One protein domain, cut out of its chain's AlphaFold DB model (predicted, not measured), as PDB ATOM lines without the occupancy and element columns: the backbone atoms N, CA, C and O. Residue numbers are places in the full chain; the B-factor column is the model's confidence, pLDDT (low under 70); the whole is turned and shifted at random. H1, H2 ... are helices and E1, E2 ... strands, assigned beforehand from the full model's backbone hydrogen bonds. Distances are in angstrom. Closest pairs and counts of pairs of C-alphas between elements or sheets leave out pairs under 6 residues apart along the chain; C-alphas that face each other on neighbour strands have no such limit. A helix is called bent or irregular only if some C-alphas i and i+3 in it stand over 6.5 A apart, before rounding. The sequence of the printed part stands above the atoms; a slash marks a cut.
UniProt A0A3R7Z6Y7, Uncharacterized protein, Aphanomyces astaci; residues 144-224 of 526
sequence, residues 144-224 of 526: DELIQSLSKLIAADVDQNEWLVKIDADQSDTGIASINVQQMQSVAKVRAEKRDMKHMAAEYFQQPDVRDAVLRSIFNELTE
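What this domain is: This is residues 144 to 224 of the 526 residues of an uncharacterized protein of Aphanomyces astaci (UniProt A0A3R7Z6Y7). A long, open arrangement: helices H1 and H2 follow each other nearly in line along the long axis, a two-stranded hairpin E1 and E2 runs back beside H1, and H3 turns back past H2 across a gap without touching it. The tip of the hairpin, at Gln 171, and the link from H2 to H3, at Glu 203, make the two far ends, and residues 195 to 218 stick out free of the body. The printed part has 81 residues, with three named helices and two named strands in the order H1, E1, E2, H2, H3; the sheet, in the order E1, E2, is antiparallel and the class is mostly helix. The whole is loose, with a radius of gyration of the C-alphas of 17.0 A and spans of 54 by 24 by 18 A.

Where its parts are: Find C-alpha 144 at (-27.111, -39.656, 3.726); from there H1, residues 144 to 156, runs 18.3 A. E1 is residues 162 to 166, and E2 is residues 176 to 180. Go on to C-alpha 185 at (-47.238, -39.383, 1.826), where H2, residues 185 to 201, begins; it is 26.8 A long. H2 is irregular, but only just: C-alphas 198 and 201 are 6.7 A apart. H3, residues 208 to 223, is 21.6 A long and ends at C-alpha 223, at (-49.423, -36.847, 20.021).

How they stand to each other: Look first at the hairpin of E1 and E2, antiparallel at 155 degrees between their directions. The C-alphas of Leu 164 and Ser 178 face each other at 4.6 A; N 163 and O 179 are within hydrogen-bond range at 2.9 A, as are N 165 and O 177 at 2.8 A. H1 and E1 are near each other, with 7 pairs of C-alphas within 10 A. H1 and H2 are close but not clearly touching: their closest C-alphas, those of Ile 154 and Val 187, are 8.0 A apart. These two helices run the same way at a shallow tilt of 22 degrees. H2 and H3 are apart, and H3 is also apart from H1, E1 and E2. In H1 and H3 every O i to N i+4 pair is within hydrogen-bond range; in H2, 10 of 13 are.

The domain as a whole: The two C-alphas farthest apart are those of Gln 171 and Glu 203, at 54.8 A. Residues 195 to 218 stand free, of which 195 to 201 belong to H2 and 208 to 218 to H3; the body without them spans 41 by 29 by 17 A. The printed part has no cut. The links from H1 to E1 and from E2 to H2 are tight, those from E1 to E2 and from H2 to H3 are short, and no link is long. Read the B-factor column for the model's confidence: the mean pLDDT of the printed part is 70.6, residues 171 to 173 and 197 to 224 are under 70, and the mean of H3 is 48.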
ATOM      1  N   ASP A 144     -26.602 -38.292   3.866       90.38
ATOM      2  CA  ASP A 144     -27.111 -39.656   3.726       90.38
ATOM      3  C   ASP A 144     -27.354 -40.287   5.104       90.38
ATOM      4  O   ASP A 144     -28.405 -40.893   5.346       90.38
ATOM      5  N   GLU A 145     -26.427 -40.102   6.045       90.88
ATOM      6  CA  GLU A 145     -26.571 -40.502   7.445       90.88
ATOM      7  C   GLU A 145     -27.749 -39.799   8.124       90.88
ATOM      8  O   GLU A 145     -28.501 -40.439   8.873       90.88
ATOM      9  N   LEU A 146     -27.943 -38.502   7.853       85.81
ATOM     10  CA  LEU A 146     -29.077 -37.735   8.365       85.81
ATOM     11  C   LEU A 146     -30.397 -38.324   7.865       85.81
ATOM     12  O   LEU A 146     -31.281 -38.611   8.677       85.81
ATOM     13  N   ILE A 147     -30.522 -38.545   6.555       86.44
ATOM     14  CA  ILE A 147     -31.726 -39.103   5.928       86.44
ATOM     15  C   ILE A 147     -32.015 -40.498   6.485       86.44
ATOM     16  O   ILE A 147     -33.152 -40.785   6.878       86.44
ATOM     17  N   GLN A 148     -31.005 -41.364   6.573       82.88
ATOM     18  CA  GLN A 148     -31.161 -42.724   7.092       82.88
ATOM     19  C   GLN A 148     -31.572 -42.733   8.565       82.88
ATOM     20  O   GLN A 148     -32.494 -43.457   8.955       82.88
ATOM     21  N   SER A 149     -30.904 -41.932   9.394       86.94
ATOM     22  CA  SER A 149     -31.185 -41.838  10.827       86.94
ATOM     23  C   SER A 149     -32.576 -41.269  11.084       86.94
ATOM     24  O   SER A 149     -33.343 -41.846  11.855       86.94
ATOM     25  N   LEU A 150     -32.939 -40.186  10.394       84.19
ATOM     26  CA  LEU A 150     -34.262 -39.579  10.486       84.19
ATOM     27  C   LEU A 150     -35.356 -40.548  10.019       84.19
ATOM     28  O   LEU A 150     -36.368 -40.691  10.699       84.19
ATOM     29  N   SER A 151     -35.135 -41.282   8.926       82.50
ATOM     30  CA  SER A 151     -36.088 -42.287   8.435       82.50
ATOM     31  C   SER A 151     -36.339 -43.394   9.463       82.50
ATOM     32  O   SER A 151     -37.490 -43.749   9.718       82.50
ATOM     33  N   LYS A 152     -35.279 -43.905  10.107       84.06
ATOM     34  CA  LYS A 152     -35.390 -44.908  11.182       84.06
ATOM     35  C   LYS A 152     -36.171 -44.367  12.382       84.06
ATOM     36  O   LYS A 152     -37.006 -45.078  12.935       84.06
ATOM     37  N   LEU A 153     -35.922 -43.116  12.766       84.69
ATOM     38  CA  LEU A 153     -36.608 -42.452  13.875       84.69
ATOM     39  C   LEU A 153     -38.099 -42.222  13.583       84.69
ATOM     40  O   LEU A 153     -38.937 -42.557  14.418       84.69
ATOM     41  N   ILE A 154     -38.438 -41.742  12.382       81.00
ATOM     42  CA  ILE A 154     -39.830 -41.580  11.930       81.00
ATOM     43  C   ILE A 154     -40.548 -42.933  11.908       81.00
ATOM     44  O   ILE A 154     -41.694 -43.027  12.332       81.00
ATOM     45  N   ALA A 155     -39.892 -43.995  11.434       79.88
ATOM     46  CA  ALA A 155     -40.484 -45.330  11.427       79.88
ATOM     47  C   ALA A 155     -40.720 -45.873  12.851       79.88
ATOM     48  O   ALA A 155     -41.740 -46.517  13.100       79.88
ATOM     49  N   ALA A 156     -39.804 -45.593  13.785       79.44
ATOM     50  CA  ALA A 156     -39.917 -46.007  15.183       79.44
ATOM     51  C   ALA A 156     -41.032 -45.267  15.942       79.44
ATOM     52  O   ALA A 156     -41.697 -45.873  16.785       79.44
ATOM     53  N   ASP A 157     -41.266 -43.988  15.633       78.12
ATOM     54  CA  ASP A 157     -42.354 -43.194  16.212       78.12
ATOM     55  C   ASP A 157     -43.157 -42.453  15.136       78.12
ATOM     56  O   ASP A 157     -43.091 -41.233  14.977       78.12
ATOM     57  N   VAL A 158     -43.946 -43.223  14.380       81.62
ATOM     58  CA  VAL A 158     -44.697 -42.704  13.226       81.62
ATOM     59  C   VAL A 158     -45.724 -41.635  13.598       81.62
ATOM     60  O   VAL A 158     -46.133 -40.873  12.729       81.62
ATOM     61  N   ASP A 159     -46.174 -41.560  14.852       80.19
ATOM     62  CA  ASP A 159     -47.194 -40.593  15.274       80.19
ATOM     63  C   ASP A 159     -46.588 -39.201  15.562       80.19
ATOM     64  O   ASP A 159     -47.312 -38.204  15.548       80.19
ATOM     65  N   GLN A 160     -45.261 -39.105  15.719       81.31
ATOM     66  CA  GLN A 160     -44.546 -37.842  15.909       81.31
ATOM     67  C   GLN A 160     -44.511 -37.019  14.609       81.31
ATOM     68  O   GLN A 160     -44.046 -37.483  13.568       81.31
ATOM     69  N   ASN A 161     -45.001 -35.776  14.663       82.25
ATOM     70  CA  ASN A 161     -45.087 -34.893  13.490       82.25
ATOM     71  C   ASN A 161     -43.869 -33.990  13.302       82.25
ATOM     72  O   ASN A 161     -43.578 -33.618  12.171       82.25
ATOM     73  N   GLU A 162     -43.197 -33.603  14.382       83.38
ATOM     74  CA  GLU A 162     -42.123 -32.612  14.343       83.38
ATOM     75  C   GLU A 162     -40.824 -33.217  14.875       83.38
ATOM     76  O   GLU A 162     -40.783 -33.739  15.992       83.38
ATOM     77  N   TRP A 163     -39.772 -33.141  14.064       83.56
ATOM     78  CA  TRP A 163     -38.422 -33.590  14.387       83.56
ATOM     79  C   TRP A 163     -37.473 -32.398  14.398       83.56
ATOM     80  O   TRP A 163     -37.598 -31.505  13.565       83.56
ATOM     81  N   LEU A 164     -36.522 -32.375  15.330       85.88
ATOM     82  CA  LEU A 164     -35.544 -31.291  15.432       85.88
ATOM     83  C   LEU A 164     -34.188 -31.754  14.908       85.88
ATOM     84  O   LEU A 164     -33.640 -32.741  15.398       85.88
ATOM     85  N   VAL A 165     -33.635 -30.999  13.965       85.94
ATOM     86  CA  VAL A 165     -32.247 -31.118  13.515       85.94
ATOM     87  C   VAL A 165     -31.440 -30.027  14.197       85.94
ATOM     88  O   VAL A 165     -31.854 -28.872  14.267       85.94
ATOM     89  N   LYS A 166     -30.299 -30.414  14.757       86.06
ATOM     90  CA  LYS A 166     -29.501 -29.575  15.644       86.06
ATOM     91  C   LYS A 166     -28.052 -29.604  15.188       86.06
ATOM     92  O   LYS A 166     -27.468 -30.682  15.144       86.06
ATOM     93  N   ILE A 167     -27.475 -28.438  14.906       88.69
ATOM     94  CA  ILE A 167     -26.032 -28.309  14.676       88.69
ATOM     95  C   ILE A 167     -25.304 -28.762  15.944       88.69
ATOM     96  O   ILE A 167     -25.715 -28.408  17.054       88.69
ATOM     97  N   ASP A 168     -24.268 -29.583  15.775       89.00
ATOM     98  CA  ASP A 168     -23.622 -30.277  16.890       89.00
ATOM     99  C   ASP A 168     -22.799 -29.331  17.775       89.00
ATOM    100  O   ASP A 168     -22.934 -29.341  18.999       89.00
ATOM    101  N   ALA A 169     -21.990 -28.476  17.146       85.81
ATOM    102  CA  ALA A 169     -21.159 -27.466  17.794       85.81
ATOM    103  C   ALA A 169     -21.788 -26.068  17.656       85.81
ATOM    104  O   ALA A 169     -21.238 -25.182  17.010       85.81
ATOM    105  N   ASP A 170     -22.968 -25.880  18.248       81.19
ATOM    106  CA  ASP A 170     -23.672 -24.595  18.269       81.19
ATOM    107  C   ASP A 170     -23.840 -24.093  19.705       81.19
ATOM    108  O   ASP A 170     -24.667 -24.592  20.464       81.19
ATOM    109  N   GLN A 171     -23.047 -23.087  20.069       69.06
ATOM    110  CA  GLN A 171     -23.059 -22.478  21.405       69.06
ATOM    111  C   GLN A 171     -24.137 -21.396  21.562       69.06
ATOM    112  O   GLN A 171     -24.409 -20.951  22.674       69.06
ATOM    113  N   SER A 172     -24.706 -20.938  20.448       66.81
ATOM    114  CA  SER A 172     -25.659 -19.827  20.398       66.81
ATOM    115  C   SER A 172     -27.118 -20.285  20.472       66.81
ATOM    116  O   SER A 172     -28.020 -19.459  20.594       66.81
ATOM    117  N   ASP A 173     -27.340 -21.599  20.367       69.88
ATOM    118  CA  ASP A 173     -28.647 -22.244  20.229       69.88
ATOM    119  C   ASP A 173     -29.487 -21.700  19.050       69.88
ATOM    120  O   ASP A 173     -30.721 -21.754  19.058       69.88
ATOM    121  N   THR A 174     -28.818 -21.201  18.003       70.94
ATOM    122  CA  THR A 174     -29.448 -20.702  16.764       70.94
ATOM    123  C   THR A 174     -29.502 -21.750  15.654       70.94
ATOM    124  O   THR A 174     -30.364 -21.687  14.780       70.94
ATOM    125  N   GLY A 175     -28.635 -22.758  15.708       76.69
ATOM    126  CA  GLY A 175     -28.523 -23.850  14.748       76.69
ATOM    127  C   GLY A 175     -29.519 -24.972  15.024       76.69
ATOM    128  O   GLY A 175     -29.113 -26.117  15.245       76.69
ATOM    129  N   ILE A 176     -30.813 -24.650  15.078       80.56
ATOM    130  CA  ILE A 176     -31.898 -25.618  15.272       80.56
ATOM    131  C   ILE A 176     -32.938 -25.424  14.170       80.56
ATOM    132  O   ILE A 176     -33.515 -24.350  14.033       80.56
ATOM    133  N   ALA A 177     -33.207 -26.489  13.420       78.19
ATOM    134  CA  ALA A 177     -34.259 -26.546  12.415       78.19
ATOM    135  C   ALA A 177     -35.327 -27.563  12.828       78.19
ATOM    136  O   ALA A 177     -35.010 -28.596  13.421       78.19
ATOM    137  N   SER A 178     -36.590 -27.292  12.499       81.81
ATOM    138  CA  SER A 178     -37.670 -28.261  12.659       81.81
ATOM    139  C   SER A 178     -38.119 -28.814  11.311       81.81
ATOM    140  O   SER A 178     -38.204 -28.104  10.312       81.81
ATOM    141  N   ILE A 179     -38.383 -30.116  11.286       82.12
ATOM    142  CA  ILE A 179     -38.878 -30.848  10.128       82.12
ATOM    143  C   ILE A 179     -40.253 -31.392  10.487       82.12
ATOM    144  O   ILE A 179     -40.391 -32.231  11.379       82.12
ATOM    145  N   ASN A 180     -41.271 -30.920   9.770       84.75
ATOM    146  CA  ASN A 180     -42.625 -31.432   9.893       84.75
ATOM    147  C   ASN A 180     -42.857 -32.563   8.879       84.75
ATOM    148  O   ASN A 180     -42.798 -32.348   7.671       84.75
ATOM    149  N   VAL A 181     -43.144 -33.766   9.374       85.25
ATOM    150  CA  VAL A 181     -43.340 -34.974   8.555       85.25
ATOM    151  C   VAL A 181     -44.815 -35.294   8.302       85.25
ATOM    152  O   VAL A 181     -45.134 -36.264   7.619       85.25
ATOM    153  N   GLN A 182     -45.744 -34.476   8.811       82.88
ATOM    154  CA  GLN A 182     -47.187 -34.696   8.680       82.88
ATOM    155  C   GLN A 182     -47.644 -34.722   7.215       82.88
ATOM    156  O   GLN A 182     -48.581 -35.443   6.876       82.88
ATOM    157  N   GLN A 183     -46.986 -33.943   6.352       82.19
ATOM    158  CA  GLN A 183     -47.320 -33.836   4.929       82.19
ATOM    159  C   GLN A 183     -46.674 -34.936   4.067       82.19
ATOM    160  O   GLN A 183     -46.946 -35.020   2.870       82.19
ATOM    161  N   MET A 184     -45.833 -35.802   4.645       82.19
ATOM    162  CA  MET A 184     -45.187 -36.881   3.899       82.19
ATOM    163  C   MET A 184     -46.183 -38.002   3.578       82.19
ATOM    164  O   MET A 184     -46.775 -38.614   4.469       82.19
ATOM    165  N   GLN A 185     -46.325 -38.330   2.290       86.19
ATOM    166  CA  GLN A 185     -47.238 -39.383   1.826       86.19
ATOM    167  C   GLN A 185     -46.909 -40.759   2.424       86.19
ATOM    168  O   GLN A 185     -47.816 -41.526   2.741       86.19
ATOM    169  N   SER A 186     -45.622 -41.072   2.592       79.94
ATOM    170  CA  SER A 186     -45.154 -42.314   3.220       79.94
ATOM    171  C   SER A 186     -45.632 -42.427   4.668       79.94
ATOM    172  O   SER A 186     -46.207 -43.443   5.046       79.94
ATOM    173  N   VAL A 187     -45.492 -41.357   5.453       83.75
ATOM    174  CA  VAL A 187     -45.975 -41.288   6.840       83.75
ATOM    175  C   VAL A 187     -47.495 -41.448   6.897       83.75
ATOM    176  O   VAL A 187     -48.006 -42.207   7.720       83.75
ATOM    177  N   ALA A 188     -48.233 -40.798   5.991       83.69
ATOM    178  CA  ALA A 188     -49.687 -40.935   5.913       83.69
ATOM    179  C   ALA A 188     -50.131 -42.384   5.634       83.69
ATOM    180  O   ALA A 188     -51.058 -42.869   6.290       83.69
ATOM    181  N   LYS A 189     -49.446 -43.085   4.717       80.56
ATOM    182  CA  LYS A 189     -49.696 -44.501   4.398       80.56
ATOM    183  C   LYS A 189     -49.416 -45.415   5.592       80.56
ATOM    184  O   LYS A 189     -50.312 -46.142   6.007       80.56
ATOM    185  N   VAL A 190     -48.241 -45.302   6.218       79.00
ATOM    186  CA  VAL A 190     -47.875 -46.128   7.388       79.00
ATOM    187  C   VAL A 190     -48.838 -45.891   8.561       79.00
ATOM    188  O   VAL A 190     -49.230 -46.827   9.255       79.00
ATOM    189  N   ARG A 191     -49.300 -44.648   8.770       82.12
ATOM    190  CA  ARG A 191     -50.336 -44.340   9.773       82.12
ATOM    191  C   ARG A 191     -51.696 -44.952   9.433       82.12
ATOM    192  O   ARG A 191     -52.442 -45.288  10.350       82.12
ATOM    193  N   ALA A 192     -52.072 -45.038   8.156       79.62
ATOM    194  CA  ALA A 192     -53.302 -45.712   7.734       79.62
ATOM    195  C   ALA A 192     -53.220 -47.219   8.019       79.62
ATOM    196  O   ALA A 192     -54.057 -47.732   8.751       79.62
ATOM    197  N   GLU A 193     -52.134 -47.877   7.611       76.50
ATOM    198  CA  GLU A 193     -51.909 -49.305   7.876       76.50
ATOM    199  C   GLU A 193     -51.880 -49.625   9.382       76.50
ATOM    200  O   GLU A 193     -52.519 -50.572   9.845       76.50
ATOM    201  N   LYS A 194     -51.209 -48.788  10.190       74.06
ATOM    202  CA  LYS A 194     -51.195 -48.909  11.659       74.06
ATOM    203  C   LYS A 194     -52.593 -48.770  12.274       74.06
ATOM    204  O   LYS A 194     -52.859 -49.372  13.318       74.06
ATOM    205  N   ARG A 195     -53.476 -47.962  11.673       73.38
ATOM    206  CA  ARG A 195     -54.881 -47.843  12.094       73.38
ATOM    207  C   ARG A 195     -55.646 -49.108  11.725       73.38
ATOM    208  O   ARG A 195     -56.266 -49.683  12.614       73.38
ATOM    209  N   ASP A 196     -55.513 -49.591  10.497       70.12
ATOM    210  CA  ASP A 196     -56.222 -50.780  10.010       70.12
ATOM    211  C   ASP A 196     -55.887 -52.035  10.836       70.12
ATOM    212  O   ASP A 196     -56.790 -52.769  11.243       70.12
ATOM    213  N   MET A 197     -54.620 -52.231  11.224       63.59
ATOM    214  CA  MET A 197     -54.216 -53.352  12.093       63.59
ATOM    215  C   MET A 197     -54.824 -53.293  13.506       63.59
ATOM    216  O   MET A 197     -55.079 -54.331  14.115       63.59
ATOM    217  N   LYS A 198     -55.083 -52.097  14.052       58.66
ATOM    218  CA  LYS A 198     -55.691 -51.931  15.388       58.66
ATOM    219  C   LYS A 198     -57.202 -52.190  15.406       58.66
ATOM    220  O   LYS A 198     -57.764 -52.379  16.483       58.66
ATOM    221  N   HIS A 199     -57.875 -52.204  14.254       54.41
ATOM    222  CA  HIS A 199     -59.328 -52.398  14.169       54.41
ATOM    223  C   HIS A 199     -59.793 -53.845  14.439       54.41
ATOM    224  O   HIS A 199     -60.983 -54.053  14.657       54.41
ATOM    225  N   MET A 200     -58.889 -54.831  14.511       53.88
ATOM    226  CA  MET A 200     -59.231 -56.255  14.699       53.88
ATOM    227  C   MET A 200     -59.630 -56.660  16.141       53.88
ATOM    228  O   MET A 200     -59.906 -57.830  16.379       53.88
ATOM    229  N   ALA A 201     -59.692 -55.730  17.107       51.75
ATOM    230  CA  ALA A 201     -59.969 -56.020  18.530       51.75
ATOM    231  C   ALA A 201     -61.282 -55.398  19.085       51.75
ATOM    232  O   ALA A 201     -61.413 -55.204  20.293       51.75
ATOM    233  N   ALA A 202     -62.239 -55.013  18.230       49.03
ATOM    234  CA  ALA A 202     -63.154 -53.896  18.512       49.03
ATOM    235  C   ALA A 202     -64.678 -54.180  18.470       49.03
ATOM    236  O   ALA A 202     -65.417 -53.322  17.994       49.03
ATOM    237  N   GLU A 203     -65.209 -55.307  18.957       54.88
ATOM    238  CA  GLU A 203     -66.684 -55.505  18.979       54.88
ATOM    239  C   GLU A 203     -67.424 -54.743  20.100       54.88
ATOM    240  O   GLU A 203     -68.590 -54.400  19.937       54.88
ATOM    241  N   TYR A 204     -66.757 -54.347  21.189       47.50
ATOM    242  CA  TYR A 204     -67.400 -53.628  22.307       47.50
ATOM    243  C   TYR A 204     -67.383 -52.084  22.177       47.50
ATOM    244  O   TYR A 204     -68.155 -51.388  22.827       47.50
ATOM    245  N   PHE A 205     -66.541 -51.522  21.301       46.06
ATOM    246  CA  PHE A 205     -66.362 -50.068  21.112       46.06
ATOM    247  C   PHE A 205     -67.095 -49.510  19.873       46.06
ATOM    248  O   PHE A 205     -66.768 -48.425  19.400       46.06
ATOM    249  N   GLN A 206     -68.054 -50.239  19.293       49.50
ATOM    250  CA  GLN A 206     -68.599 -49.946  17.955       49.50
ATOM    251  C   GLN A 206     -69.593 -48.776  17.851       49.50
ATOM    252  O   GLN A 206     -70.097 -48.521  16.760       49.50
ATOM    253  N   GLN A 207     -69.862 -48.022  18.920       59.12
ATOM    254  CA  GLN A 207     -70.638 -46.783  18.785       59.12
ATOM    255  C   GLN A 207     -69.773 -45.691  18.118       59.12
ATOM    256  O   GLN A 207     -68.771 -45.287  18.719       59.12
ATOM    257  N   PRO A 208     -70.128 -45.204  16.907       53.34
ATOM    258  CA  PRO A 208     -69.259 -44.332  16.107       53.34
ATOM    259  C   PRO A 208     -68.854 -43.047  16.835       53.34
ATOM    260  O   PRO A 208     -67.678 -42.695  16.855       53.34
ATOM    261  N   ASP A 209     -69.802 -42.397  17.514       58.75
ATOM    262  CA  ASP A 209     -69.596 -41.069  18.107       58.75
ATOM    263  C   ASP A 209     -68.722 -41.107  19.372       58.75
ATOM    264  O   ASP A 209     -67.879 -40.235  19.592       58.75
ATOM    265  N   VAL A 210     -68.878 -42.151  20.193       53.19
ATOM    266  CA  VAL A 210     -68.111 -42.341  21.437       53.19
ATOM    267  C   VAL A 210     -66.679 -42.765  21.117       53.19
ATOM    268  O   VAL A 210     -65.726 -42.275  21.725       53.19
ATOM    269  N   ARG A 211     -66.513 -43.640  20.121       47.66
ATOM    270  CA  ARG A 211     -65.211 -44.131  19.672       47.66
ATOM    271  C   ARG A 211     -64.384 -43.026  19.030       47.66
ATOM    272  O   ARG A 211     -63.222 -42.866  19.395       47.66
ATOM    273  N   ASP A 212     -64.966 -42.250  18.123       48.78
ATOM    274  CA  ASP A 212     -64.241 -41.183  17.436       48.78
ATOM    275  C   ASP A 212     -63.865 -40.044  18.381       48.78
ATOM    276  O   ASP A 212     -62.745 -39.543  18.305       48.78
ATOM    277  N   ALA A 213     -64.744 -39.658  19.307       54.00
ATOM    278  CA  ALA A 213     -64.441 -38.610  20.277       54.00
ATOM    279  C   ALA A 213     -63.334 -39.030  21.259       54.00
ATOM    280  O   ALA A 213     -62.399 -38.264  21.498       54.00
ATOM    281  N   VAL A 214     -63.392 -40.258  21.788       50.03
ATOM    282  CA  VAL A 214     -62.391 -40.780  22.733       50.03
ATOM    283  C   VAL A 214     -61.063 -41.053  22.030       50.03
ATOM    284  O   VAL A 214     -60.021 -40.663  22.547       50.03
ATOM    285  N   LEU A 215     -61.068 -41.639  20.826       45.56
ATOM    286  CA  LEU A 215     -59.844 -41.859  20.054       45.56
ATOM    287  C   LEU A 215     -59.215 -40.548  19.602       45.56
ATOM    288  O   LEU A 215     -58.000 -40.444  19.667       45.56
ATOM    289  N   ARG A 216     -59.994 -39.540  19.193       46.25
ATOM    290  CA  ARG A 216     -59.454 -38.207  18.873       46.25
ATOM    291  C   ARG A 216     -58.913 -37.509  20.114       46.25
ATOM    292  O   ARG A 216     -57.850 -36.913  20.031       46.25
ATOM    293  N   SER A 217     -59.589 -37.610  21.261       46.12
ATOM    294  CA  SER A 217     -59.096 -37.037  22.520       46.12
ATOM    295  C   SER A 217     -57.792 -37.698  22.964       46.12
ATOM    296  O   SER A 217     -56.824 -37.002  23.237       46.12
ATOM    297  N   ILE A 218     -57.739 -39.033  22.963       46.06
ATOM    298  CA  ILE A 218     -56.549 -39.812  23.321       46.06
ATOM    299  C   ILE A 218     -55.441 -39.601  22.290       46.06
ATOM    300  O   ILE A 218     -54.292 -39.438  22.668       46.06
ATOM    301  N   PHE A 219     -55.751 -39.568  20.995       43.91
ATOM    302  CA  PHE A 219     -54.767 -39.301  19.949       43.91
ATOM    303  C   PHE A 219     -54.174 -37.902  20.107       43.91
ATOM    304  O   PHE A 219     -52.954 -37.785  20.122       43.91
ATOM    305  N   ASN A 220     -54.996 -36.869  20.308       47.41
ATOM    306  CA  ASN A 220     -54.532 -35.496  20.530       47.41
ATOM    307  C   ASN A 220     -53.719 -35.370  21.830       47.41
ATOM    308  O   ASN A 220     -52.703 -34.685  21.854       47.41
ATOM    309  N   GLU A 221     -54.118 -36.067  22.894       43.66
ATOM    310  CA  GLU A 221     -53.390 -36.089  24.165       43.66
ATOM    311  C   GLU A 221     -52.078 -36.890  24.073       43.66
ATOM    312  O   GLU A 221     -51.089 -36.504  24.686       43.66
ATOM    313  N   LEU A 222     -52.029 -37.963  23.269       39.41
ATOM    314  CA  LEU A 222     -50.846 -38.807  23.049       39.41
ATOM    315  C   LEU A 222     -49.838 -38.219  22.049       39.41
ATOM    316  O   LEU A 222     -48.652 -38.532  22.157       39.41
ATOM    317  N   THR A 223     -50.287 -37.424  21.073       44.25
ATOM    318  CA  THR A 223     -49.423 -36.847  20.021       44.25
ATOM    319  C   THR A 223     -48.850 -35.481  20.379       44.25
ATOM    320  O   THR A 223     -47.796 -35.114  19.865       44.25
ATOM    321  N   GLU A 224     -49.462 -34.748  21.308       49.88
ATOM    322  CA  GLU A 224     -48.887 -33.520  21.848       49.88
ATOM    323  C   GLU A 224     -48.219 -33.809  23.195       49.88
ATOM    324  O   GLU A 224     -48.809 -33.620  24.258       49.88
TER     325      GLU A 224